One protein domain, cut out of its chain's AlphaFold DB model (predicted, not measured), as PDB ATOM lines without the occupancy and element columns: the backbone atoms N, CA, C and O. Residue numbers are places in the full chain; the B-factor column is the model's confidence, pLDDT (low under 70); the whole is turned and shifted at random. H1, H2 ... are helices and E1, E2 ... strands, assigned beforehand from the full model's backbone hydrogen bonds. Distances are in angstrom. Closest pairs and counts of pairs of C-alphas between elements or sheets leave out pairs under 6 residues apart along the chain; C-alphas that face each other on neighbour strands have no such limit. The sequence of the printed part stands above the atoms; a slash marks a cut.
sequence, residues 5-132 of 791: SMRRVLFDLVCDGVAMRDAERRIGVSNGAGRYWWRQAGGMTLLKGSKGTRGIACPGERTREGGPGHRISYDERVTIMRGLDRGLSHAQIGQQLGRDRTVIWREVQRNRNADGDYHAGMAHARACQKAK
ATOM      1  N   SER A   5      90.786  91.009  80.882       77.00
ATOM      2  CA  SER A   5      89.969  92.229  80.797       77.00
ATOM      3  C   SER A   5      88.905  92.295  81.905       77.00
ATOM      4  O   SER A   5      88.767  93.315  82.579       77.00
ATOM      5  N   MET A   6      88.237  91.175  82.190       76.88
ATOM      6  CA  MET A   6      87.153  91.105  83.168       76.88
ATOM      7  C   MET A   6      87.643  91.273  84.613       76.88
ATOM      8  O   MET A   6      86.979  91.909  85.434       76.88
ATOM      9  N   ARG A   7      88.850  90.776  84.920       82.00
ATOM     10  CA  ARG A   7      89.516  91.013  86.215       82.00
ATOM     11  C   ARG A   7      89.836  92.490  86.442       82.00
ATOM     12  O   ARG A   7      89.676  92.977  87.557       82.00
ATOM     13  N   ARG A   8      90.246  93.209  85.395       84.50
ATOM     14  CA  ARG A   8      90.573  94.640  85.485       84.50
ATOM     15  C   ARG A   8      89.344  95.505  85.709       84.50
ATOM     16  O   ARG A   8      89.360  96.327  86.614       84.50
ATOM     17  N   VAL A   9      88.247  95.225  85.000       84.44
ATOM     18  CA  VAL A   9      86.960  95.906  85.232       84.44
ATOM     19  C   VAL A   9      86.503  95.733  86.686       84.44
ATOM     20  O   VAL A   9      86.061  96.694  87.314       84.44
ATOM     21  N   LEU A  10      86.671  94.537  87.269       85.62
ATOM     22  CA  LEU A  10      86.407  94.325  88.698       85.62
ATOM     23  C   LEU A  10      87.303  95.201  89.589       85.62
ATOM     24  O   LEU A  10      86.823  95.791  90.556       85.62
ATOM     25  N   PHE A  11      88.604  95.269  89.295       87.75
ATOM     26  CA  PHE A  11      89.564  96.038  90.086       87.75
ATOM     27  C   PHE A  11      89.321  97.545  90.001       87.75
ATOM     28  O   PHE A  11      89.419  98.209  91.032       87.75
ATOM     29  N   ASP A  12      88.959  98.067  88.830       84.62
ATOM     30  CA  ASP A  12      88.576  99.468  88.644       84.62
ATOM     31  C   ASP A  12      87.346  99.814  89.486       84.62
ATOM     32  O   ASP A  12      87.423 100.714  90.320       84.62
ATOM     33  N   LEU A  13      86.269  99.020  89.401       83.75
ATOM     34  CA  LEU A  13      85.058  99.225  90.208       83.75
ATOM     35  C   LEU A  13      85.369  99.265  91.714       83.75
ATOM     36  O   LEU A  13      84.889 100.140  92.435       83.75
ATOM     37  N   VAL A  14      86.204  98.345  92.202       83.62
ATOM     38  CA  VAL A  14      86.585  98.282  93.623       83.62
ATOM     39  C   VAL A  14      87.481  99.457  94.030       83.62
ATOM     40  O   VAL A  14      87.334 100.000  95.130       83.62
ATOM     41  N   CYS A  15      88.400  99.874  93.157       81.38
ATOM     42  CA  CYS A  15      89.235 101.058  93.347       81.38
ATOM     43  C   CYS A  15      88.431 102.364  93.270       81.38
ATOM     44  O   CYS A  15      88.838 103.341  93.894       81.38
ATOM     45  N   ASP A  16      87.309 102.389  92.553       77.25
ATOM     46  CA  ASP A  16      86.374 103.520  92.444       77.25
ATOM     47  C   ASP A  16      85.399 103.604  93.625       77.25
ATOM     48  O   ASP A  16      84.601 104.532  93.726       77.25
ATOM     49  N   GLY A  17      85.483 102.655  94.558       74.50
ATOM     50  CA  GLY A  17      84.684 102.654  95.776       74.50
ATOM     51  C   GLY A  17      83.394 101.843  95.697       74.50
ATOM     52  O   GLY A  17      82.585 101.904  96.621       74.50
ATOM     53  N   VAL A  18      83.206 101.040  94.647       80.75
ATOM     54  CA  VAL A  18      82.123 100.053  94.588       80.75
ATOM     55  C   VAL A  18      82.467  98.885  95.508       80.75
ATOM     56  O   VAL A  18      83.575  98.350  95.480       80.75
ATOM     57  N   ALA A  19      81.514  98.454  96.336       82.69
ATOM     58  CA  ALA A  19      81.740  97.311  97.209       82.69
ATOM     59  C   ALA A  19      81.996  96.039  96.386       82.69
ATOM     60  O   ALA A  19      81.268  95.746  95.444       82.69
ATOM     61  N   MET A  20      82.981  95.234  96.795       83.75
ATOM     62  CA  MET A  20      83.378  93.985  96.122       83.75
ATOM     63  C   MET A  20      82.205  93.090  95.676       83.75
ATOM     64  O   MET A  20      82.222  92.580  94.564       83.75
ATOM     65  N   ARG A  21      81.169  92.919  96.510       81.19
ATOM     66  CA  ARG A  21      79.981  92.114  96.153       81.19
ATOM     67  C   ARG A  21      79.144  92.738  95.032       81.19
ATOM     68  O   ARG A  21      78.598  92.019  94.202       81.19
ATOM     69  N   ASP A  22      79.034  94.062  95.010       80.88
ATOM     70  CA  ASP A  22      78.301  94.779  93.966       80.88
ATOM     71  C   ASP A  22      79.111  94.812  92.665       80.88
ATOM     72  O   ASP A  22      78.535  94.687  91.587       80.88
ATOM     73  N   ALA A  23      80.442  94.895  92.759       83.56
ATOM     74  CA  ALA A  23      81.335  94.737  91.614       83.56
ATOM     75  C   ALA A  23      81.227  93.327  91.002       83.56
ATOM     76  O   ALA A  23      81.055  93.218  89.793       83.56
ATOM     77  N   GLU A  24      81.238  92.264  91.823       81.00
ATOM     78  CA  GLU A  24      81.027  90.870  91.385       81.00
ATOM     79  C   GLU A  24      79.684  90.706  90.645       81.00
ATOM     80  O   GLU A  24      79.642  90.129  89.557       81.00
ATOM     81  N   ARG A  25      78.601  91.294  91.179       78.62
ATOM     82  CA  ARG A  25      77.273  91.270  90.542       78.62
ATOM     83  C   ARG A  25      77.249  92.012  89.203       78.62
ATOM     84  O   ARG A  25      76.663  91.510  88.252       78.62
ATOM     85  N   ARG A  26      77.879  93.191  89.119       82.62
ATOM     86  CA  ARG A  26      77.887  94.036  87.906       82.62
ATOM     87  C   ARG A  26      78.593  93.387  86.722       82.62
ATOM     88  O   ARG A  26      78.193  93.627  85.593       82.62
ATOM     89  N   ILE A  27      79.619  92.581  86.979       80.31
ATOM     90  CA  ILE A  27      80.361  91.883  85.921       80.31
ATOM     91  C   ILE A  27      79.879  90.440  85.697       80.31
ATOM     92  O   ILE A  27      80.479  89.717  84.908       80.31
ATOM     93  N   GLY A  28      78.835  90.000  86.410       73.31
ATOM     94  CA  GLY A  28      78.226  88.680  86.229       73.31
ATOM     95  C   GLY A  28      79.043  87.498  86.764       73.31
ATOM     96  O   GLY A  28      78.929  86.399  86.229       73.31
ATOM     97  N   VAL A  29      79.868  87.684  87.804       76.06
ATOM     98  CA  VAL A  29      80.690  86.602  88.388       76.06
ATOM     99  C   VAL A  29      80.135  86.123  89.730       76.06
ATOM    100  O   VAL A  29      79.493  86.870  90.468       76.06
ATOM    101  N   SER A  30      80.404  84.861  90.080       69.31
ATOM    102  CA  SER A  30      79.936  84.266  91.337       69.31
ATOM    103  C   SER A  30      80.496  84.988  92.569       69.31
ATOM    104  O   SER A  30      81.681  85.337  92.606       69.31
ATOM    105  N   ASN A  31      79.678  85.109  93.619       66.19
ATOM    106  CA  ASN A  31      80.091  85.669  94.908       66.19
ATOM    107  C   ASN A  31      81.356  84.968  95.434       66.19
ATOM    108  O   ASN A  31      81.345  83.768  95.695       66.19
ATOM    109  N   GLY A  32      82.442  85.720  95.626       69.12
ATOM    110  CA  GLY A  32      83.728  85.198  96.099       69.12
ATOM    111  C   GLY A  32      84.801  85.022  95.021       69.12
ATOM    112  O   GLY A  32      85.983  85.005  95.381       69.12
ATOM    113  N   ALA A  33      84.441  84.977  93.732       76.31
ATOM    114  CA  ALA A  33      85.411  84.938  92.633       76.31
ATOM    115  C   ALA A  33      86.234  86.234  92.559       76.31
ATOM    116  O   ALA A  33      87.463  86.187  92.483       76.31
ATOM    117  N   GLY A  34      85.588  87.394  92.711       79.31
ATOM    118  CA  GLY A  34      86.252  88.697  92.773       79.31
ATOM    119  C   GLY A  34      87.177  88.828  93.982       79.31
ATOM    120  O   GLY A  34      88.308  89.293  93.856       79.31
ATOM    121  N   ARG A  35      86.768  88.320  95.153       79.25
ATOM    122  CA  ARG A  35      87.660  88.245  96.334       79.25
ATOM    123  C   ARG A  35      88.854  87.322  96.138       79.25
ATOM    124  O   ARG A  35      89.896  87.548  96.757       79.25
ATOM    125  N   TYR A  36      88.688  86.236  95.393       80.50
ATOM    126  CA  TYR A  36      89.785  85.337  95.063       80.50
ATOM    127  C   TYR A  36      90.783  86.046  94.139       80.50
ATOM    128  O   TYR A  36      91.965  86.099  94.471       80.50
ATOM    129  N   TRP A  37      90.308  86.710  93.079       83.00
ATOM    130  CA  TRP A  37      91.157  87.507  92.183       83.00
ATOM    131  C   TRP A  37      91.859  88.656  92.903       83.00
ATOM    132  O   TRP A  37      93.058  88.840  92.735       83.00
ATOM    133  N   TRP A  38      91.147  89.385  93.768       83.06
ATOM    134  CA  TRP A  38      91.723  90.472  94.562       83.06
ATOM    135  C   TRP A  38      92.844  89.981  95.483       83.06
ATOM    136  O   TRP A  38      93.861  90.656  95.636       83.06
ATOM    137  N   ARG A  39      92.689  88.792  96.083       82.19
ATOM    138  CA  ARG A  39      93.737  88.168  96.903       82.19
ATOM    139  C   ARG A  39      94.922  87.700  96.062       82.19
ATOM    140  O   ARG A  39      96.050  87.979  96.448       82.19
ATOM    141  N   GLN A  40      94.684  87.056  94.918       82.44
ATOM    142  CA  GLN A  40      95.761  86.618  94.021       82.44
ATOM    143  C   GLN A  40      96.577  87.786  93.454       82.44
ATOM    144  O   GLN A  40      97.798  87.703  93.396       82.44
ATOM    145  N   ALA A  41      95.937  88.913  93.144       81.56
ATOM    146  CA  ALA A  41      96.617  90.134  92.710       81.56
ATOM    147  C   ALA A  41      97.386  90.856  93.845       81.56
ATOM    148  O   ALA A  41      98.004  91.903  93.618       81.56
ATOM    149  N   GLY A  42      97.348  90.349  95.085       79.50
ATOM    150  CA  GLY A  42      97.945  91.005  96.253       79.50
ATOM    151  C   GLY A  42      97.255  92.329  96.603       79.50
ATOM    152  O   GLY A  42      97.913  93.326  96.916       79.50
ATOM    153  N   GLY A  43      95.934  92.404  96.439       74.81
ATOM    154  CA  GLY A  43      95.141  93.603  96.698       74.81
ATOM    155  C   GLY A  43      95.201  94.068  98.157       74.81
ATOM    156  O   GLY A  43      95.427  93.285  99.076       74.81
ATOM    157  N   MET A  44      95.004  95.371  98.381       76.06
ATOM    158  CA  MET A  44      95.045  95.967  99.725       76.06
ATOM    159  C   MET A  44      93.884  95.475 100.599       76.06
ATOM    160  O   MET A  44      92.840  95.054 100.087       76.06
ATOM    161  N   THR A  45      94.033  95.603 101.920       78.19
ATOM    162  CA  THR A  45      92.942  95.375 102.873       78.19
ATOM    163  C   THR A  45      91.758  96.282 102.541       78.19
ATOM    164  O   THR A  45      91.872  97.507 102.569       78.19
ATOM    165  N   LEU A  46      90.616  95.673 102.216       78.88
ATOM    166  CA  LEU A  46      89.379  96.388 101.912       78.88
ATOM    167  C   LEU A  46      88.751  96.930 103.198       78.88
ATOM    168  O   LEU A  46      88.678  96.222 104.207       78.88
ATOM    169  N   LEU A  47      88.249  98.161 103.148       70.44
ATOM    170  CA  LEU A  47      87.538  98.786 104.258       70.44
ATOM    171  C   LEU A  47      86.192  98.080 104.498       70.44
ATOM    172  O   LEU A  47      85.526  97.629 103.555       70.44
ATOM    173  N   LYS A  48      85.807  97.960 105.774       64.56
ATOM    174  CA  LYS A  48      84.546  97.346 106.213       64.56
ATOM    175  C   LYS A  48      83.476  98.434 106.321       64.56
ATOM    176  O   LYS A  48      83.630  99.355 107.115       64.56
ATOM    177  N   GLY A  49      82.411  98.326 105.529       58.31
ATOM    178  CA  GLY A  49      81.237  99.194 105.655       58.31
ATOM    179  C   GLY A  49      80.344  98.794 106.837       58.31
ATOM    180  O   GLY A  49      80.395  97.656 107.312       58.31
ATOM    181  N   SER A  50      79.482  99.716 107.275       47.38
ATOM    182  CA  SER A  50      78.554  99.581 108.413       47.38
ATOM    183  C   SER A  50      77.558  98.413 108.303       47.38
ATOM    184  O   SER A  50      77.055  97.953 109.320       47.38
ATOM    185  N   LYS A  51      77.334  97.855 107.103       49.09
ATOM    186  CA  LYS A  51      76.482  96.669 106.860       49.09
ATOM    187  C   LYS A  51      77.258  95.350 106.676       49.09
ATOM    188  O   LYS A  51      76.754  94.401 106.084       49.09
ATOM    189  N   GLY A  52      78.512  95.272 107.129       51.84
ATOM    190  CA  GLY A  52      79.297  94.027 107.110       51.84
ATOM    191  C   GLY A  52      79.860  93.617 105.740       51.84
ATOM    192  O   GLY A  52      80.565  92.610 105.637       51.84
ATOM    193  N   THR A  53      79.638  94.408 104.690       50.97
ATOM    194  CA  THR A  53      80.325  94.270 103.404       50.97
ATOM    195  C   THR A  53      81.768  94.778 103.531       50.97
ATOM    196  O   THR A  53      82.022  95.969 103.695       50.97
ATOM    197  N   ARG A  54      82.756  93.870 103.483       55.38
ATOM    198  CA  ARG A  54      84.151  94.249 103.183       55.38
ATOM    199  C   ARG A  54      84.196  94.571 101.696       55.38
ATOM    200  O   ARG A  54      83.817  93.695 100.914       55.38
ATOM    201  N   GLY A  55      84.605  95.768 101.285       58.41
ATOM    202  CA  GLY A  55      84.508  96.025  99.850       58.41
ATOM    203  C   GLY A  55      85.120  97.261  99.238       58.41
ATOM    204  O   GLY A  55      85.219  97.247  98.023       58.41
ATOM    205  N   ILE A  56      85.523  98.280  99.996       60.31
ATOM    206  CA  ILE A  56      85.987  99.532  99.384       60.31
ATOM    207  C   ILE A  56      87.501  99.648  99.538       60.31
ATOM    208  O   ILE A  56      88.021  99.572 100.656       60.31
ATOM    209  N   ALA A  57      88.219  99.830  98.430       63.19
ATOM    210  CA  ALA A  57      89.602 100.285  98.476       63.19
ATOM    211  C   ALA A  57      89.611 101.810  98.654       63.19
ATOM    212  O   ALA A  57      88.816 102.506  98.039       63.19
ATOM    213  N   CYS A  58      90.499 102.350  99.492       67.88
ATOM    214  CA  CYS A  58      90.720 103.798  99.539       67.88
ATOM    215  C   CYS A  58      91.484 104.201  98.260       67.88
ATOM    216  O   CYS A  58      92.653 103.813  98.161       67.88
ATOM    217  N   PRO A  59      90.880 104.937  97.303       66.44
ATOM    218  CA  PRO A  59      91.492 105.163  95.990       66.44
ATOM    219  C   PRO A  59      92.774 105.990  96.051       66.44
ATOM    220  O   PRO A  59      93.622 105.858  95.175       66.44
ATOM    221  N   GLY A  60      92.913 106.841  97.072       70.25
ATOM    222  CA  GLY A  60      93.859 107.951  97.017       70.25
ATOM    223  C   GLY A  60      93.318 109.124  96.193       70.25
ATOM    224  O   GLY A  60      92.255 109.037  95.584       70.25
ATOM    225  N   GLU A  61      94.025 110.250  96.230       75.94
ATOM    226  CA  GLU A  61      93.665 111.472  95.502       75.94
ATOM    227  C   GLU A  61      94.125 111.363  94.040       75.94
ATOM    228  O   GLU A  61      95.309 111.533  93.742       75.94
ATOM    229  N   ARG A  62      93.191 111.055  93.132       76.94
ATOM    230  CA  ARG A  62      93.491 110.804  91.708       76.94
ATOM    231  C   ARG A  62      93.753 112.064  90.891       76.94
ATOM    232  O   ARG A  62      94.458 111.992  89.894       76.94
ATOM    233  N   THR A  63      93.230 113.202  91.338       76.94
ATOM    234  CA  THR A  63      93.397 114.523  90.707       76.94
ATOM    235  C   THR A  63      94.773 115.135  90.957       76.94
ATOM    236  O   THR A  63      95.078 116.216  90.463       76.94
ATOM    237  N   ARG A  64      95.619 114.474  91.754       74.44
ATOM    238  CA  ARG A  64      96.927 114.998  92.116       74.44
ATOM    239  C   ARG A  64      97.919 114.835  90.967       74.44
ATOM    240  O   ARG A  64      98.291 113.714  90.612       74.44
ATOM    241  N   GLU A  65      98.402 115.962  90.459       76.38
ATOM    242  CA  GLU A  65      99.393 115.998  89.387       76.38
ATOM    243  C   GLU A  65     100.737 115.360  89.786       76.38
ATOM    244  O   GLU A  65     101.137 115.302  90.962       76.38
ATOM    245  N   GLY A  66     101.448 114.868  88.768       72.31
ATOM    246  CA  GLY A  66     102.826 114.406  88.898       72.31
ATOM    247  C   GLY A  66     103.743 115.557  89.324       72.31
ATOM    248  O   GLY A  66     103.446 116.723  89.102       72.31
ATOM    249  N   GLY A  67     104.867 115.247  89.974       70.75
ATOM    250  CA  GLY A  67     105.833 116.267  90.413       70.75
ATOM    251  C   GLY A  67     107.240 116.034  89.856       70.75
ATOM    252  O   GLY A  67     107.520 114.935  89.358       70.75
ATOM    253  N   PRO A  68     108.157 117.013  89.986       56.47
ATOM    254  CA  PRO A  68     109.579 116.792  89.731       56.47
ATOM    255  C   PRO A  68     110.102 115.645  90.617       56.47
ATOM    256  O   PRO A  68     109.852 115.619  91.825       56.47
ATOM    257  N   GLY A  69     110.791 114.663  90.023       65.56
ATOM    258  CA  GLY A  69     111.333 113.491  90.727       65.56
ATOM    259  C   GLY A  69     110.447 112.233  90.676       65.56
ATOM    260  O   GLY A  69     109.903 111.880  89.636       65.56
ATOM    261  N   HIS A  70     110.337 111.501  91.793       66.31
ATOM    262  CA  HIS A  70     109.763 110.138  91.851       66.31
ATOM    263  C   HIS A  70     108.222 110.050  91.907       66.31
ATOM    264  O   HIS A  70     107.686 108.971  92.171       66.31
ATOM    265  N   ARG A  71     107.495 111.162  91.752       80.44
ATOM    266  CA  ARG A  71     106.040 111.203  91.973       80.44
ATOM    267  C   ARG A  71     105.281 111.029  90.660       80.44
ATOM    268  O   ARG A  71     105.235 111.963  89.869       80.44
ATOM    269  N   ILE A  72     104.658 109.861  90.511       87.25
ATOM    270  CA  ILE A  72     103.814 109.482  89.368       87.25
ATOM    271  C   ILE A  72     102.340 109.761  89.693       87.25
ATOM    272  O   ILE A  72     101.884 109.389  90.782       87.25
ATOM    273  N   SER A  73     101.607 110.400  88.780       89.94
ATOM    274  CA  SER A  73     100.167 110.693  88.867       89.94
ATOM    275  C   SER A  73      99.306 109.449  88.607       89.94
ATOM    276  O   SER A  73      99.823 108.344  88.408       89.94
ATOM    277  N   TYR A  74      97.979 109.570  88.687       89.00
ATOM    278  CA  TYR A  74      97.087 108.482  88.271       89.00
ATOM    279  C   TYR A  74      97.144 108.274  86.749       89.00
ATOM    280  O   TYR A  74      97.379 107.152  86.302       89.00
ATOM    281  N   ASP A  75      97.057 109.352  85.969       89.00
ATOM    282  CA  ASP A  75      97.067 109.295  84.502       89.00
ATOM    283  C   ASP A  75      98.387 108.753  83.946       89.00
ATOM    284  O   ASP A  75      98.392 107.899  83.060       89.00
ATOM    285  N   GLU A  76      99.522 109.137  84.541       91.19
ATOM    286  CA  GLU A  76     100.827 108.570  84.186       91.19
ATOM    287  C   GLU A  76     100.854 107.048  84.440       91.19
ATOM    288  O   GLU A  76     101.415 106.299  83.642       91.19
ATOM    289  N   ARG A  77     100.197 106.547  85.500       92.19
ATOM    290  CA  ARG A  77     100.079 105.095  85.744       92.19
ATOM    291  C   ARG A  77      99.163 104.397  84.746       92.19
ATOM    292  O   ARG A  77      99.441 103.245  84.413       92.19
ATOM    293  N   VAL A  78      98.107 105.057  84.267       91.38
ATOM    294  CA  VAL A  78      97.249 104.530  83.192       91.38
ATOM    295  C   VAL A  78      98.058 104.389  81.902       91.38
ATOM    296  O   VAL A  78      97.986 103.349  81.245       91.38
ATOM    297  N   THR A  79      98.895 105.375  81.579       92.19
ATOM    298  CA  THR A  79      99.805 105.311  80.426       92.19
ATOM    299  C   THR A  79     100.845 104.200  80.576       92.19
ATOM    300  O   THR A  79     101.046 103.438  79.632       92.19
ATOM    301  N   ILE A  80     101.437 104.022  81.766       93.25
ATOM    302  CA  ILE A  80     102.344 102.892  82.048       93.25
ATOM    303  C   ILE A  80     101.633 101.551  81.823       93.25
ATOM    304  O   ILE A  80     102.179 100.681  81.151       93.25
ATOM    305  N   MET A  81     100.410 101.385  82.340       93.06
ATOM    306  CA  MET A  81      99.620 100.158  82.172       93.06
ATOM    307  C   MET A  81      99.367  99.844  80.692       93.06
ATOM    308  O   MET A  81      99.705  98.756  80.232       93.06
ATOM    309  N   ARG A  82      98.860 100.820  79.925       91.50
ATOM    310  CA  ARG A  82      98.596 100.659  78.486       91.50
ATOM    311  C   ARG A  82      99.869 100.376  77.686       91.50
ATOM    312  O   ARG A  82      99.829  99.604  76.732       91.50
ATOM    313  N   GLY A  83     100.989 100.994  78.060       91.81
ATOM    314  CA  GLY A  83     102.283 100.753  77.427       91.81
ATOM    315  C   GLY A  83     102.784  99.326  77.649       91.81
ATOM    316  O   GLY A  83     103.199  98.672  76.695       91.81
ATOM    317  N   LEU A  84     102.671  98.816  78.880       91.38
ATOM    318  CA  LEU A  84     103.028  97.433  79.206       91.38
ATOM    319  C   LEU A  84     102.132  96.418  78.482       91.38
ATOM    320  O   LEU A  84     102.632  95.403  78.007       91.38
ATOM    321  N   ASP A  85     100.834  96.699  78.339       87.81
ATOM    322  CA  ASP A  85      99.908  95.824  77.603       87.81
ATOM    323  C   ASP A  85     100.221  95.732  76.108       87.81
ATOM    324  O   ASP A  85      99.976  94.701  75.488       87.81
ATOM    325  N   ARG A  86     100.790  96.799  75.541       90.31
ATOM    326  CA  ARG A  86     101.276  96.847  74.156       90.31
ATOM    327  C   ARG A  86     102.681  96.255  73.991       90.31
ATOM    328  O   ARG A  86     103.225  96.311  72.894       90.31
ATOM    329  N   GLY A  87     103.288  95.735  75.061       90.00
ATOM    330  CA  GLY A  87     104.642  95.177  75.033       90.00
ATOM    331  C   GLY A  87     105.755  96.220  74.895       90.00
ATOM    332  O   GLY A  87     106.873  95.869  74.526       90.00
ATOM    333  N   LEU A  88     105.484  97.499  75.181       94.19
ATOM    334  CA  LEU A  88     106.504  98.547  75.116       94.19
ATOM    335  C   LEU A  88     107.542  98.382  76.232       94.19
ATOM    336  O   LEU A  88     107.223  98.057  77.378       94.19
ATOM    337  N   SER A  89     108.800  98.683  75.914       94.06
ATOM    338  CA  SER A  89     109.882  98.728  76.899       94.06
ATOM    339  C   SER A  89     109.717  99.904  77.872       94.06
ATOM    340  O   SER A  89     109.149 100.946  77.539       94.06
ATOM    341  N   HIS A  90     110.294  99.798  79.077       94.19
ATOM    342  CA  HIS A  90     110.281 100.899  80.054       94.19
ATOM    343  C   HIS A  90     110.911 102.197  79.513       94.19
ATOM    344  O   HIS A  90     110.546 103.279  79.967       94.19
ATOM    345  N   ALA A  91     111.841 102.102  78.553       92.62
ATOM    346  CA  ALA A  91     112.444 103.258  77.893       92.62
ATOM    347  C   ALA A  91     111.444 103.971  76.966       92.62
ATOM    348  O   ALA A  91     111.305 105.188  77.046       92.62
ATOM    349  N   GLN A  92     110.688 103.214  76.165       93.25
ATOM    350  CA  GLN A  92     109.641 103.756  75.287       93.25
ATOM    351  C   GLN A  92     108.493 104.385  76.090       93.25
ATOM    352  O   GLN A  92     108.011 105.461  75.746       93.25
ATOM    353  N   ILE A  93     108.093 103.755  77.200       94.56
ATOM    354  CA  ILE A  93     107.083 104.312  78.115       94.56
ATOM    355  C   ILE A  93     107.600 105.601  78.773       94.56
ATOM    356  O   ILE A  93     106.858 106.571  78.904       94.56
ATOM    357  N   GLY A  94     108.882 105.633  79.158       91.19
ATOM    358  CA  GLY A  94     109.527 106.830  79.697       91.19
ATOM    359  C   GLY A  94     109.525 107.989  78.700       91.19
ATOM    360  O   GLY A  94     109.131 109.097  79.055       91.19
ATOM    361  N   GLN A  95     109.852 107.716  77.436       91.88
ATOM    362  CA  GLN A  95     109.828 108.710  76.362       91.88
ATOM    363  C   GLN A  95     108.424 109.295  76.137       91.88
ATOM    364  O   GLN A  95     108.293 110.509  76.011       91.88
ATOM    365  N   GLN A  96     107.373 108.467  76.162       91.81
ATOM    366  CA  GLN A  96     105.982 108.930  76.029       91.81
ATOM    367  C   GLN A  96     105.530 109.838  77.181       91.81
ATOM    368  O   GLN A  96     104.667 110.688  76.989       91.81
ATOM    369  N   LEU A  97     106.098 109.651  78.373       89.00
ATOM    370  CA  LEU A  97     105.735 110.395  79.580       89.00
ATOM    371  C   LEU A  97     106.692 111.551  79.906       89.00
ATOM    372  O   LEU A  97     106.480 112.241  80.900       89.00
ATOM    373  N   GLY A  98     107.765 111.743  79.132       89.19
ATOM    374  CA  GLY A  98     108.834 112.684  79.487       89.19
ATOM    375  C   GLY A  98     109.548 112.311  80.796       89.19
ATOM    376  O   GLY A  98     109.968 113.183  81.557       89.19
ATOM    377  N   ARG A  99     109.652 111.011  81.105       87.62
ATOM    378  CA  ARG A  99     110.264 110.472  82.331       87.62
ATOM    379  C   ARG A  99     111.452 109.572  82.006       87.62
ATOM    380  O   ARG A  99     111.448 108.832  81.029       87.62
ATOM    381  N   ASP A 100     112.447 109.566  82.890       90.12
ATOM    382  CA  ASP A 100     113.580 108.647  82.769       90.12
ATOM    383  C   ASP A 100     113.141 107.171  82.910       90.12
ATOM    384  O   ASP A 100     112.282 106.833  83.733       90.12
ATOM    385  N   ARG A 101     113.777 106.265  82.150       91.75
ATOM    386  CA  ARG A 101     113.448 104.825  82.147       91.75
ATOM    387  C   ARG A 101     113.499 104.198  83.543       91.75
ATOM    388  O   ARG A 101     112.738 103.273  83.835       91.75
ATOM    389  N   THR A 102     114.388 104.680  84.420       90.31
ATOM    390  CA  THR A 102     114.548 104.154  85.782       90.31
ATOM    391  C   THR A 102     113.367 104.519  86.669       90.31
ATOM    392  O   THR A 102     113.054 103.779  87.600       90.31
ATOM    393  N   VAL A 103     112.672 105.623  86.378       89.75
ATOM    394  CA  VAL A 103     111.459 106.031  87.091       89.75
ATOM    395  C   VAL A 103     110.327 105.055  86.785       89.75
ATOM    396  O   VAL A 103     109.702 104.549  87.719       89.75
ATOM    397  N   ILE A 104     110.134 104.718  85.506       92.38
ATOM    398  CA  ILE A 104     109.136 103.730  85.070       92.38
ATOM    399  C   ILE A 104     109.459 102.352  85.646       92.38
ATOM    400  O   ILE A 104     108.602 101.727  86.268       92.38
ATOM    401  N   TRP A 105     110.714 101.905  85.526       93.00
ATOM    402  CA  TRP A 105     111.141 100.620  86.079       93.00
ATOM    403  C   TRP A 105     110.902 100.547  87.597       93.00
ATOM    404  O   TRP A 105     110.310  99.584  88.074       93.00
ATOM    405  N   ARG A 106     111.279 101.582  88.363       90.25
ATOM    406  CA  ARG A 106     111.070 101.622  89.823       90.25
ATOM    407  C   ARG A 106     109.590 101.622  90.207       90.25
ATOM    408  O   ARG A 106     109.241 100.988  91.198       90.25
ATOM    409  N   GLU A 107     108.736 102.338  89.478       92.06
ATOM    410  CA  GLU A 107     107.288 102.344  89.724       92.06
ATOM    411  C   GLU A 107     106.689 100.952  89.495       92.06
ATOM    412  O   GLU A 107     106.012 100.418  90.376       92.06
ATOM    413  N   VAL A 108     107.012 100.327  88.358       91.75
ATOM    414  CA  VAL A 108     106.528  98.987  88.008       91.75
ATOM    415  C   VAL A 108     107.020  97.954  89.019       91.75
ATOM    416  O   VAL A 108     106.208  97.202  89.546       91.75
ATOM    417  N   GLN A 109     108.305  97.956  89.384       90.00
ATOM    418  CA  GLN A 109     108.845  97.015  90.376       90.00
ATOM    419  C   GLN A 109     108.194  97.156  91.759       90.00
ATOM    420  O   GLN A 109     107.997  96.170  92.460       90.00
ATOM    421  N   ARG A 110     107.839  98.377  92.176       87.00
ATOM    422  CA  ARG A 110     107.273  98.628  93.514       87.00
ATOM    423  C   ARG A 110     105.779  98.342  93.623       87.00
ATOM    424  O   ARG A 110     105.306  98.120  94.743       87.00
ATOM    425  N   ASN A 111     105.047  98.456  92.514       88.94
ATOM    426  CA  ASN A 111     103.584  98.484  92.517       88.94
ATOM    427  C   ASN A 111     102.917  97.452  91.590       88.94
ATOM    428  O   ASN A 111     101.686  97.384  91.597       88.94
ATOM    429  N   ARG A 112     103.683  96.627  90.858       89.75
ATOM    430  CA  ARG A 112     103.172  95.439  90.150       89.75
ATOM    431  C   ARG A 112     102.470  94.490  91.130       89.75
ATOM    432  O   ARG A 112     102.853  94.381  92.295       89.75
ATOM    433  N   ASN A 113     101.400  93.859  90.665       87.44
ATOM    434  CA  ASN A 113     100.621  92.903  91.438       87.44
ATOM    435  C   ASN A 113     101.375  91.578  91.609       87.44
ATOM    436  O   ASN A 113     102.291  91.259  90.850       87.44
ATOM    437  N   ALA A 114     100.962  90.791  92.604       84.25
ATOM    438  CA  ALA A 114     101.567  89.488  92.884       84.25
ATOM    439  C   ALA A 114     101.317  88.449  91.772       84.25
ATOM    440  O   ALA A 114     102.099  87.518  91.625       84.25
ATOM    441  N   ASP A 115     100.277  88.641  90.956       79.50
ATOM    442  CA  ASP A 115      99.980  87.834  89.764       79.50
ATOM    443  C   ASP A 115     100.794  88.257  88.523       79.50
ATOM    444  O   ASP A 115     100.595  87.722  87.434       79.50
ATOM    445  N   GLY A 116     101.712  89.218  88.675       82.06
ATOM    446  CA  GLY A 116     102.577  89.720  87.611       82.06
ATOM    447  C   GLY A 116     101.965  90.838  86.760       82.06
ATOM    448  O   GLY A 116     102.712  91.477  86.015       82.06
ATOM    449  N   ASP A 117     100.665  91.135  86.892       86.19
ATOM    450  CA  ASP A 117     100.013  92.217  86.140       86.19
ATOM    451  C   ASP A 117     100.301  93.595  86.771       86.19
ATOM    452  O   ASP A 117     100.560  93.730  87.969       86.19
ATOM    453  N   TYR A 118     100.253  94.658  85.972       90.75
ATOM    454  CA  TYR A 118     100.364  96.031  86.465       90.75
ATOM    455  C   TYR A 118      99.027  96.748  86.280       90.75
ATOM    456  O   TYR A 118      98.645  97.071  85.160       90.75
ATOM    457  N   HIS A 119      98.321  97.012  87.383       90.19
ATOM    458  CA  HIS A 119      97.009  97.662  87.365       90.19
ATOM    459  C   HIS A 119      97.069  99.084  87.933       90.19
ATOM    460  O   HIS A 119      97.359  99.267  89.120       90.19
ATOM    461  N   ALA A 120      96.753 100.095  87.116       89.38
ATOM    462  CA  ALA A 120      96.928 101.508  87.464       89.38
ATOM    463  C   ALA A 120      96.166 101.925  88.737       89.38
ATOM    464  O   ALA A 120      96.753 102.545  89.627       89.38
ATOM    465  N   GLY A 121      94.895 101.520  88.876       86.06
ATOM    466  CA  GLY A 121      94.076 101.820  90.059       86.06
ATOM    467  C   GLY A 121      94.626 101.231  91.357       86.06
ATOM    468  O   GLY A 121      94.655 101.900  92.392       86.06
ATOM    469  N   MET A 122      95.153 100.006  91.300       87.50
ATOM    470  CA  MET A 122      95.719  99.342  92.476       87.50
ATOM    471  C   MET A 122      97.086  99.926  92.830       87.50
ATOM    472  O   MET A 122      97.367 100.174  94.004       87.50
ATOM    473  N   ALA A 123      97.920 100.186  91.820       88.75
ATOM    474  CA  ALA A 123      99.221 100.821  91.983       88.75
ATOM    475  C   ALA A 123      99.092 102.216  92.616       88.75
ATOM    476  O   ALA A 123      99.807 102.528  93.571       88.75
ATOM    477  N   HIS A 124      98.133 103.022  92.149       88.19
ATOM    478  CA  HIS A 124      97.875 104.357  92.683       88.19
ATOM    479  C   HIS A 124      97.422 104.315  94.146       88.19
ATOM    480  O   HIS A 124      98.034 104.948  95.010       88.19
ATOM    481  N   ALA A 125      96.421 103.492  94.459       83.06
ATOM    482  CA  ALA A 125      95.909 103.381  95.818       83.06
ATOM    483  C   ALA A 125      96.971 102.854  96.811       83.06
ATOM    484  O   ALA A 125      97.101 103.386  97.920       83.06
ATOM    485  N   ARG A 126      97.817 101.891  96.404       83.69
ATOM    486  CA  ARG A 126      98.965 101.425  97.211       83.69
ATOM    487  C   ARG A 126      99.988 102.535  97.443       83.69
ATOM    488  O   ARG A 126     100.470 102.694  98.568       83.69
ATOM    489  N   ALA A 127     100.320 103.306  96.408       84.19
ATOM    490  CA  ALA A 127     101.243 104.430  96.523       84.19
ATOM    491  C   ALA A 127     100.716 105.487  97.512       84.19
ATOM    492  O   ALA A 127     101.463 105.941  98.381       84.19
ATOM    493  N   CYS A 128      99.419 105.804  97.462       78.62
ATOM    494  CA  CYS A 128      98.777 106.724  98.400       78.62
ATOM    495  C   CYS A 128      98.766 106.200  99.843       78.62
ATOM    496  O   CYS A 128      99.012 106.974 100.765       78.62
ATOM    497  N   GLN A 129      98.536 104.903 100.075       74.69
ATOM    498  CA  GLN A 129      98.628 104.325 101.423       74.69
ATOM    499  C   GLN A 129     100.057 104.382 101.979       74.69
ATOM    500  O   GLN A 129     100.254 104.823 103.112       74.69
ATOM    501  N   LYS A 130     101.064 104.021 101.172       73.38
ATOM    502  CA  LYS A 130     102.485 104.102 101.561       73.38
ATOM    503  C   LYS A 130     102.931 105.545 101.845       73.38
ATOM    504  O   LYS A 130     103.801 105.758 102.689       73.38
ATOM    505  N   ALA A 131     102.319 106.533 101.189       70.19
ATOM    506  CA  ALA A 131     102.606 107.951 101.405       70.19
ATOM    507  C   ALA A 131     102.083 108.501 102.750       70.19
ATOM    508  O   ALA A 131     102.630 109.483 103.244       70.19
ATOM    509  N   LYS A 132     101.070 107.877 103.377       64.75
ATOM    510  CA  LYS A 132     100.389 108.418 104.573       64.75
ATOM    511  C   LYS A 132     101.223 108.443 105.868       64.75
ATOM    512  O   LYS A 132     100.801 109.128 106.789       64.75
TER     513      LYS A 132
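What this domain is: This is residues 5 to 132 of the 791 residues of the protein "Transposase, IS30 family" of Mycolicibacterium fortuitum (UniProt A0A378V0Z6). Two small lobes of helices, H1 to H3 in one and H4 to H6 in the other, have H7 between them. The short strand E1 and the loop before it cover one end of the first lobe near H1 and H2, and a long loop, residues 57 to 73, leads from E1 to the second lobe. The 128 printed residues include seven named helices and one named strand, in the order H1, H2, H3, E1, H4, H5, H6, H7, and the class is mostly helix. The whole is compact, with a radius of gyration of the C-alphas of 15.0 A and spans of 45 by 30 by 20 A.

How they stand to each other: H7, residues 120 to 131, and H1, residues 5 to 15, are the hubs, touching three helices each. Residues 121 to 125 of H7 touch H1, with the closest C-alphas, of Gly 121 and Cys 15, 5.9 A apart; the two run the same way at a shallow tilt of 34 degrees, only just short of steep. Residues 120 to 124 of H7 touch H4, residues 74 to 85, opposite ways at a steep tilt of 47 degrees; the closest C-alphas, of Ala 120 and Arg 77, are 5.1 A apart. Residues 122 to 127 of H7 touch H6, residues 101 to 111, about perpendicular at 83 degrees; the closest C-alphas, of Ala 123 and Asn 111, are 5.0 A apart. H4 and H5, residues 90 to 97, form a helical hairpin, closest at the C-alphas of Gly 83 and Ile 93, 6.0 A. H5 touches H6 at 78 degrees, about perpendicular, closest at the C-alphas of Ala 91 and Arg 101, 4.6 A. H1 touches H2, residues 20 to 26, closest at the C-alphas of Leu 10 and Ala 23, 5.9 A. H3, residues 33 to 40, touches H2, closest at the C-alphas of Gly 34 and Glu 24, 5.8 A, and H1, closest at those of Gly 34 and Leu 10, 7.0 A. E1, residues 54 to 56, pairs with no named strand, but residues 47 to 48 pair with it, antiparallel. In H1 to H7 every O i to N i+4 pair is within hydrogen-bond range.

Where its parts are: H1 begins at C-alpha 5 (89.969, 92.229, 80.797) and is 15.4 A long. H2 measures 9.9 A, H3 10.6 A, E1 6.8 A and H5 10.5 A. H4 measures 16.8 A, H6 15.7 A and H7 16.4 A, ending at C-alpha 131 (102.606, 107.951, 101.405).

The domain as a whole: The two C-alphas farthest apart, of Lys 51 and Gln 95, are 46.8 A apart. The printed part has no cut. The links H3 to E1 and E1 to H4 are long. The mean pLDDT of the printed part is 80.9, and it is under 70 at residues 30 to 32, 48 to 59, 68 to 70 and 132.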